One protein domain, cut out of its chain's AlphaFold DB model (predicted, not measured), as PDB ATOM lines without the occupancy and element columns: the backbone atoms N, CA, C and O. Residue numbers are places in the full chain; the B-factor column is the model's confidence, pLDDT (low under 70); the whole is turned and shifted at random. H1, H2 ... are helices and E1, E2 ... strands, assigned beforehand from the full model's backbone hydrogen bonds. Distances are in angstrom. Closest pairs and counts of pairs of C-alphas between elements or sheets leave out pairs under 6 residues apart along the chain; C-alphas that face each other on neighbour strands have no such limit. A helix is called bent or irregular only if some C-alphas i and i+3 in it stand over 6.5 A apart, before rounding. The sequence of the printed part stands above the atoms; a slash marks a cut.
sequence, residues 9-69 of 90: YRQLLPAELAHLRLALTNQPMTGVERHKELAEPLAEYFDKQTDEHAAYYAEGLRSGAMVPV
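What this domain is: This is residues 9 to 69 of the 90 residues of an uncharacterized protein of Pontiella desulfatans (UniProt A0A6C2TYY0). A small two-stranded antiparallel ribbon, E1 and E3, sits at one end of a helical hairpin of H1 and H2, near where H1 begins and H2 ends. Beyond the ribbon the short strand E2 and the loop before it make the far end, and an unnamed stretch, residues 9 to 20, loops along one side before E1. The 61 printed residues have two named helices and three named strands, in the order E1, E2, H1, H2, E3, and the class is mixed, helices and strands. The whole is compact, with a radius of gyration of the C-alphas of 10.9 A and spans of 32 by 24 by 18 A.

Where its parts are: E1 is residues 21 to 24, 10.0 A long, beginning at C-alpha 21 (18.776, -47.732, -14.164). E3 is residues 66 to 69, 9.4 A, ending at C-alpha 69 (22.074, -43.886, -14.120). E2 is residues 32 to 34, 6.5 A. H1 is residues 36 to 47, 17.7 A, and irregular, with C-alphas 37 and 40 7.0 A apart. H2 is residues 54 to 62, 12.6 A.

How they stand to each other: E1 and E3 are antiparallel at 143 degrees, with N 21 and O 69 within hydrogen-bond range at 2.8 A. E2 pairs with no named strand; its closest C-alpha to E3 is that of Arg 34, 4.5 A from Val 69. The closest C-alphas of H2 and E3 are those of Gly 60 and Met 66, 5.0 A. H1 and H2 form a hairpin and touch, closest at the C-alphas of Ala 43 and Ala 58, 4.0 A, with a shallow tilt of 27 degrees, opposite ways. E1 and H1 are apart. Every O i to N i+4 pair is within hydrogen-bond range in H2, and 6 of 8 in H1.

The domain as a whole: The C-alphas farthest apart, Thr 30 and Thr 50, are 32.5 A apart. The printed part has no cut, no link is long, and no printed residue is under 70 in pLDDT.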
ATOM      1  N   TYR A   9      13.219 -53.325  -9.499       92.12
ATOM      2  CA  TYR A   9      12.744 -51.928  -9.495       92.12
ATOM      3  C   TYR A   9      12.175 -51.448 -10.842       92.12
ATOM      4  O   TYR A   9      11.383 -50.514 -10.865       92.12
ATOM      5  N   ARG A  10      12.560 -52.055 -11.974       91.94
ATOM      6  CA  ARG A  10      12.083 -51.650 -13.306       91.94
ATOM      7  C   ARG A  10      10.578 -51.808 -13.475       91.94
ATOM      8  O   ARG A  10      10.006 -51.073 -14.263       91.94
ATOM      9  N   GLN A  11       9.961 -52.745 -12.760       92.69
ATOM     10  CA  GLN A  11       8.507 -52.914 -12.788       92.69
ATOM     11  C   GLN A  11       7.784 -51.912 -11.880       92.69
ATOM     12  O   GLN A  11       6.586 -51.708 -12.026       92.69
ATOM     13  N   LEU A  12       8.516 -51.322 -10.928       91.94
ATOM     14  CA  LEU A  12       7.997 -50.326  -9.998       91.94
ATOM     15  C   LEU A  12       8.057 -48.922 -10.598       91.94
ATOM     16  O   LEU A  12       7.316 -48.055 -10.166       91.94
ATOM     17  N   LEU A  13       8.952 -48.684 -11.560       91.62
ATOM     18  CA  LEU A  13       9.096 -47.387 -12.210       91.62
ATOM     19  C   LEU A  13       7.979 -47.141 -13.237       91.62
ATOM     20  O   LEU A  13       7.578 -48.065 -13.949       91.62
ATOM     21  N   PRO A  14       7.527 -45.884 -13.390       89.62
ATOM     22  CA  PRO A  14       6.593 -45.521 -14.445       89.62
ATOM     23  C   PRO A  14       7.269 -45.633 -15.818       89.62
ATOM     24  O   PRO A  14       8.492 -45.518 -15.939       89.62
ATOM     25  N   ALA A  15       6.465 -45.800 -16.871       87.88
ATOM     26  CA  ALA A  15       6.953 -45.977 -18.242       87.88
ATOM     27  C   ALA A  15       7.887 -44.843 -18.708       87.88
ATOM     28  O   ALA A  15       8.874 -45.094 -19.398       87.88
ATOM     29  N   GLU A  16       7.628 -43.610 -18.272       88.31
ATOM     30  CA  GLU A  16       8.457 -42.435 -18.569       88.31
ATOM     31  C   GLU A  16       9.896 -42.584 -18.055       88.31
ATOM     32  O   GLU A  16      10.841 -42.123 -18.691       88.31
ATOM     33  N   LEU A  17      10.086 -43.308 -16.947       89.00
ATOM     34  CA  LEU A  17      11.387 -43.570 -16.326       89.00
ATOM     35  C   LEU A  17      11.962 -44.943 -16.708       89.00
ATOM     36  O   LEU A  17      12.970 -45.372 -16.143       89.00
ATOM     37  N   ALA A  18      11.392 -45.636 -17.701       86.06
ATOM     38  CA  ALA A  18      11.850 -46.966 -18.121       86.06
ATOM     39  C   ALA A  18      13.289 -46.986 -18.682       86.06
ATOM     40  O   ALA A  18      13.928 -48.042 -18.736       86.06
ATOM     41  N   HIS A  19      13.821 -45.832 -19.091       87.19
ATOM     42  CA  HIS A  19      15.203 -45.664 -19.552       87.19
ATOM     43  C   HIS A  19      16.219 -45.618 -18.395       87.19
ATOM     44  O   HIS A  19      17.397 -45.929 -18.590       87.19
ATOM     45  N   LEU A  20      15.765 -45.307 -17.180       91.12
ATOM     46  CA  LEU A  20      16.608 -45.155 -16.004       91.12
ATOM     47  C   LEU A  20      17.040 -46.516 -15.439       91.12
ATOM     48  O   LEU A  20      16.343 -47.540 -15.529       91.12
ATOM     49  N   ARG A  21      18.236 -46.563 -14.859       92.81
ATOM     50  CA  ARG A  21      18.776 -47.732 -14.164       92.81
ATOM     51  C   ARG A  21      19.240 -47.361 -12.762       92.81
ATOM     52  O   ARG A  21      19.685 -46.248 -12.540       92.81
ATOM     53  N   LEU A  22      19.166 -48.311 -11.834       93.38
ATOM     54  CA  LEU A  22      19.780 -48.178 -10.515       93.38
ATOM     55  C   LEU A  22      21.058 -49.008 -10.490       93.38
ATOM     56  O   LEU A  22      21.022 -50.218 -10.730       93.38
ATOM     57  N   ALA A  23      22.184 -48.350 -10.234       92.62
ATOM     58  CA  ALA A  23      23.493 -48.982 -10.132       92.62
ATOM     59  C   ALA A  23      24.001 -48.927  -8.689       92.62
ATOM     60  O   ALA A  23      23.801 -47.929  -8.000       92.62
ATOM     61  N   LEU A  24      24.678 -49.990  -8.246       92.88
ATOM     62  CA  LEU A  24      25.344 -50.017  -6.944       92.88
ATOM     63  C   LEU A  24      26.643 -49.212  -7.015       92.88
ATOM     64  O   LEU A  24      27.469 -49.434  -7.902       92.88
ATOM     65  N   THR A  25      26.846 -48.293  -6.076       92.19
ATOM     66  CA  THR A  25      27.992 -47.367  -6.097       92.19
ATOM     67  C   THR A  25      29.317 -48.013  -5.706       92.19
ATOM     68  O   THR A  25      30.375 -47.490  -6.054       92.19
ATOM     69  N   ASN A  26      29.273 -49.173  -5.049       91.06
ATOM     70  CA  ASN A  26      30.450 -49.968  -4.695       91.06
ATOM     71  C   ASN A  26      31.025 -50.784  -5.869       91.06
ATOM     72  O   ASN A  26      32.033 -51.467  -5.691       91.06
ATOM     73  N   GLN A  27      30.400 -50.741  -7.050       87.12
ATOM     74  CA  GLN A  27      30.868 -51.430  -8.250       87.12
ATOM     75  C   GLN A  27      31.364 -50.425  -9.300       87.12
ATOM     76  O   GLN A  27      30.781 -49.346  -9.449       87.12
ATOM     77  N   PRO A  28      32.418 -50.766 -10.069       86.56
ATOM     78  CA  PRO A  28      32.817 -49.976 -11.225       86.56
ATOM     79  C   PRO A  28      31.652 -49.826 -12.209       86.56
ATOM     80  O   PRO A  28      30.972 -50.794 -12.545       86.56
ATOM     81  N   MET A  29      31.445 -48.603 -12.688       86.88
ATOM     82  CA  MET A  29      30.407 -48.262 -13.658       86.88
ATOM     83  C   MET A  29      31.071 -47.686 -14.905       86.88
ATOM     84  O   MET A  29      31.751 -46.666 -14.822       86.88
ATOM     85  N   THR A  30      30.859 -48.319 -16.056       87.50
ATOM     86  CA  THR A  30      31.358 -47.865 -17.363       87.50
ATOM     87  C   THR A  30      30.201 -47.741 -18.345       87.50
ATOM     88  O   THR A  30      29.309 -48.587 -18.339       87.50
ATOM     89  N   GLY A  31      30.229 -46.727 -19.215       87.75
ATOM     90  CA  GLY A  31      29.202 -46.548 -20.250       87.75
ATOM     91  C   GLY A  31      27.851 -46.054 -19.722       87.75
ATOM     92  O   GLY A  31      26.823 -46.322 -20.336       87.75
ATOM     93  N   VAL A  32      27.839 -45.365 -18.580       91.06
ATOM     94  CA  VAL A  32      26.629 -44.784 -17.985       91.06
ATOM     95  C   VAL A  32      26.902 -43.363 -17.502       91.06
ATOM     96  O   VAL A  32      28.010 -43.061 -17.056       91.06
ATOM     97  N   GLU A  33      25.881 -42.520 -17.555       92.81
ATOM     98  CA  GLU A  33      25.852 -41.204 -16.927       92.81
ATOM     99  C   GLU A  33      25.138 -41.304 -15.578       92.81
ATOM    100  O   GLU A  33      24.114 -41.977 -15.465       92.81
ATOM    101  N   ARG A  34      25.705 -40.690 -14.532       93.31
ATOM    102  CA  ARG A  34      25.123 -40.708 -13.183       93.31
ATOM    103  C   ARG A  34      24.247 -39.479 -12.984       93.31
ATOM    104  O   ARG A  34      24.747 -38.369 -13.100       93.31
ATOM    105  N   HIS A  35      23.019 -39.705 -12.542       93.00
ATOM    106  CA  HIS A  35      22.026 -38.678 -12.246       93.00
ATOM    107  C   HIS A  35      21.743 -38.650 -10.743       93.00
ATOM    108  O   HIS A  35      20.727 -39.155 -10.261       93.00
ATOM    109  N   LYS A  36      22.697 -38.128  -9.965       92.62
ATOM    110  CA  LYS A  36      22.587 -38.078  -8.494       92.62
ATOM    111  C   LYS A  36      21.436 -37.184  -8.035       92.62
ATOM    112  O   LYS A  36      20.825 -37.459  -7.011       92.62
ATOM    113  N   GLU A  37      21.131 -36.151  -8.804       93.00
ATOM    114  CA  GLU A  37      20.019 -35.227  -8.610       93.00
ATOM    115  C   GLU A  37      18.651 -35.924  -8.621       93.00
ATOM    116  O   GLU A  37      17.718 -35.445  -7.985       93.00
ATOM    117  N   LEU A  38      18.540 -37.085  -9.278       92.81
ATOM    118  CA  LEU A  38      17.314 -37.882  -9.312       92.81
ATOM    119  C   LEU A  38      17.182 -38.841  -8.122       92.81
ATOM    120  O   LEU A  38      16.157 -39.507  -8.004       92.81
ATOM    121  N   ALA A  39      18.187 -38.938  -7.244       94.31
ATOM    122  CA  ALA A  39      18.180 -39.919  -6.162       94.31
ATOM    123  C   ALA A  39      17.071 -39.655  -5.135       94.31
ATOM    124  O   ALA A  39      16.312 -40.573  -4.834       94.31
ATOM    125  N   GLU A  40      16.933 -38.416  -4.650       95.62
ATOM    126  CA  GLU A  40      15.891 -38.075  -3.671       95.62
ATOM    127  C   GLU A  40      14.476 -38.152  -4.274       95.62
ATOM    128  O   GLU A  40      13.642 -38.850  -3.698       95.62
ATOM    129  N   PRO A  41      14.194 -37.582  -5.468       95.19
ATOM    130  CA  PRO A  41      12.880 -37.735  -6.099       95.19
ATOM    131  C   PRO A  41      12.477 -39.198  -6.329       95.19
ATOM    132  O   PRO A  41      11.312 -39.562  -6.167       95.19
ATOM    133  N   LEU A  42      13.433 -40.062  -6.694       94.75
ATOM    134  CA  LEU A  42      13.174 -41.495  -6.844       94.75
ATOM    135  C   LEU A  42      12.957 -42.190  -5.500       94.75
ATOM    136  O   LEU A  42      12.106 -43.072  -5.419       94.75
ATOM    137  N   ALA A  43      13.685 -41.808  -4.450       96.19
ATOM    138  CA  ALA A  43      13.468 -42.352  -3.113       96.19
ATOM    139  C   ALA A  43      12.059 -42.013  -2.601       96.19
ATOM    140  O   ALA A  43      11.340 -42.910  -2.168       96.19
ATOM    141  N   GLU A  44      11.622 -40.759  -2.751       96.38
ATOM    142  CA  GLU A  44      10.253 -40.338  -2.424       96.38
ATOM    143  C   GLU A  44       9.192 -41.064  -3.260       96.38
ATOM    144  O   GLU A  44       8.089 -41.338  -2.778       96.38
ATOM    145  N   TYR A  45       9.495 -41.361  -4.526       95.12
ATOM    146  CA  TYR A  45       8.618 -42.164  -5.370       95.12
ATOM    147  C   TYR A  45       8.483 -43.595  -4.834       95.12
ATOM    148  O   TYR A  45       7.367 -44.104  -4.746       95.12
ATOM    149  N   PHE A  46       9.593 -44.232  -4.448       95.00
ATOM    150  CA  PHE A  46       9.577 -45.577  -3.874       95.00
ATOM    151  C   PHE A  46       8.883 -45.629  -2.508       95.00
ATOM    152  O   PHE A  46       8.162 -46.587  -2.255       95.00
ATOM    153  N   ASP A  47       9.001 -44.601  -1.666       94.75
ATOM    154  CA  ASP A  47       8.298 -44.552  -0.370       94.75
ATOM    155  C   ASP A  47       6.767 -44.582  -0.503       94.75
ATOM    156  O   ASP A  47       6.065 -45.011   0.411       94.75
ATOM    157  N   LYS A  48       6.235 -44.121  -1.639       94.38
ATOM    158  CA  LYS A  48       4.792 -44.120  -1.923       94.38
ATOM    159  C   LYS A  48       4.285 -45.469  -2.440       94.38
ATOM    160  O   LYS A  48       3.074 -45.647  -2.568       94.38
ATOM    161  N   GLN A  49       5.179 -46.398  -2.772       92.62
ATOM    162  CA  GLN A  49       4.817 -47.719  -3.279       92.62
ATOM    163  C   GLN A  49       4.473 -48.663  -2.125       92.62
ATOM    164  O   GLN A  49       5.082 -48.624  -1.061       92.62
ATOM    165  N   THR A  50       3.526 -49.570  -2.361       91.56
ATOM    166  CA  THR A  50       3.146 -50.616  -1.397       91.56
ATOM    167  C   THR A  50       3.973 -51.898  -1.535       91.56
ATOM    168  O   THR A  50       3.786 -52.835  -0.762       91.56
ATOM    169  N   ASP A  51       4.876 -51.957  -2.519       93.50
ATOM    170  CA  ASP A  51       5.711 -53.124  -2.805       93.50
ATOM    171  C   ASP A  51       6.749 -53.376  -1.697       93.50
ATOM    172  O   ASP A  51       7.412 -52.458  -1.209       93.50
ATOM    173  N   GLU A  52       6.928 -54.647  -1.329       91.38
ATOM    174  CA  GLU A  52       7.797 -55.075  -0.224       91.38
ATOM    175  C   GLU A  52       9.283 -54.721  -0.414       91.38
ATOM    176  O   GLU A  52      10.050 -54.662   0.553       91.38
ATOM    177  N   HIS A  53       9.708 -54.470  -1.653       93.12
ATOM    178  CA  HIS A  53      11.077 -54.122  -1.998       93.12
ATOM    179  C   HIS A  53      11.283 -52.625  -2.235       93.12
ATOM    180  O   HIS A  53      12.431 -52.195  -2.369       93.12
ATOM    181  N   ALA A  54      10.225 -51.814  -2.263       93.44
ATOM    182  CA  ALA A  54      10.339 -50.385  -2.542       93.44
ATOM    183  C   ALA A  54      11.225 -49.662  -1.513       93.44
ATOM    184  O   ALA A  54      12.138 -48.923  -1.890       93.44
ATOM    185  N   ALA A  55      11.052 -49.979  -0.227       93.81
ATOM    186  CA  ALA A  55      11.856 -49.415   0.855       93.81
ATOM    187  C   ALA A  55      13.366 -49.677   0.674       93.81
ATOM    188  O   ALA A  55      14.183 -48.806   0.962       93.81
ATOM    189  N   TYR A  56      13.751 -50.848   0.146       94.81
ATOM    190  CA  TYR A  56      15.160 -51.180  -0.114       94.81
ATOM    191  C   TYR A  56      15.790 -50.242  -1.151       94.81
ATOM    192  O   TYR A  56      16.946 -49.841  -1.012       94.81
ATOM    193  N   TYR A  57      15.035 -49.869  -2.187       94.31
ATOM    194  CA  TYR A  57      15.506 -48.929  -3.201       94.31
ATOM    195  C   TYR A  57      15.542 -47.494  -2.676       94.31
ATOM    196  O   TYR A  57      16.521 -46.794  -2.932       94.31
ATOM    197  N   ALA A  58      14.535 -47.076  -1.903       95.62
ATOM    198  CA  ALA A  58      14.507 -45.755  -1.276       95.62
ATOM    199  C   ALA A  58      15.708 -45.543  -0.336       95.62
ATOM    200  O   ALA A  58      16.434 -44.556  -0.459       95.62
ATOM    201  N   GLU A  59      15.981 -46.505   0.550       95.56
ATOM    202  CA  GLU A  59      17.137 -46.455   1.453       95.56
ATOM    203  C   GLU A  59      18.463 -46.502   0.681       95.56
ATOM    204  O   GLU A  59      19.392 -45.743   0.972       95.56
ATOM    205  N   GLY A  60      18.551 -47.353  -0.347       94.94
ATOM    206  CA  GLY A  60      19.727 -47.440  -1.209       94.94
ATOM    207  C   GLY A  60      20.063 -46.110  -1.887       94.94
ATOM    208  O   GLY A  60      21.234 -45.742  -1.965       94.94
ATOM    209  N   LEU A  61      19.050 -45.371  -2.338       96.44
ATOM    210  CA  LEU A  61      19.213 -44.057  -2.957       96.44
ATOM    211  C   LEU A  61      19.643 -42.988  -1.945       96.44
ATOM    212  O   LEU A  61      20.619 -42.285  -2.196       96.44
ATOM    213  N   ARG A  62      18.987 -42.911  -0.780       96.12
ATOM    214  CA  ARG A  62      19.304 -41.915   0.264       96.12
ATOM    215  C   ARG A  62      20.678 -42.108   0.892       96.12
ATOM    216  O   ARG A  62      21.395 -41.147   1.144       96.12
ATOM    217  N   SER A  63      21.064 -43.360   1.121       96.06
ATOM    218  CA  SER A  63      22.392 -43.700   1.650       96.06
ATOM    219  C   SER A  63      23.515 -43.503   0.626       96.06
ATOM    220  O   SER A  63      24.692 -43.554   0.984       96.06
ATOM    221  N   GLY A  64      23.180 -43.321  -0.656       94.19
ATOM    222  CA  GLY A  64      24.148 -43.291  -1.748       94.19
ATOM    223  C   GLY A  64      24.743 -44.663  -2.086       94.19
ATOM    224  O   GLY A  64      25.697 -44.738  -2.863       94.19
ATOM    225  N   ALA A  65      24.200 -45.759  -1.543       94.75
ATOM    226  CA  ALA A  65      24.556 -47.123  -1.943       94.75
ATOM    227  C   ALA A  65      24.090 -47.443  -3.377       94.75
ATOM    228  O   ALA A  65      24.670 -48.299  -4.053       94.75
ATOM    229  N   MET A  66      23.063 -46.737  -3.851       95.62
ATOM    230  CA  MET A  66      22.564 -46.765  -5.219       95.62
ATOM    231  C   MET A  66      22.593 -45.376  -5.835       95.62
ATOM    232  O   MET A  66      22.402 -44.371  -5.158       95.62
ATOM    233  N   VAL A  67      22.795 -45.329  -7.147       95.94
ATOM    234  CA  VAL A  67      22.705 -44.095  -7.921       95.94
ATOM    235  C   VAL A  67      21.853 -44.322  -9.172       95.94
ATOM    236  O   VAL A  67      22.010 -45.359  -9.832       95.94
ATOM    237  N   PRO A  68      20.952 -43.385  -9.510       95.50
ATOM    238  CA  PRO A  68      20.269 -43.381 -10.793       95.50
ATOM    239  C   PRO A  68      21.283 -43.173 -11.913       95.50
ATOM    240  O   PRO A  68      22.140 -42.292 -11.837       95.50
ATOM    241  N   VAL A  69      21.207 -43.991 -12.953       93.94
ATOM    242  CA  VAL A  69      22.074 -43.886 -14.120       93.94
ATOM    243  C   VAL A  69      21.285 -44.058 -15.403       93.94
ATOM    244  O   VAL A  69      20.340 -44.847 -15.467       93.94
TER     245      VAL A  69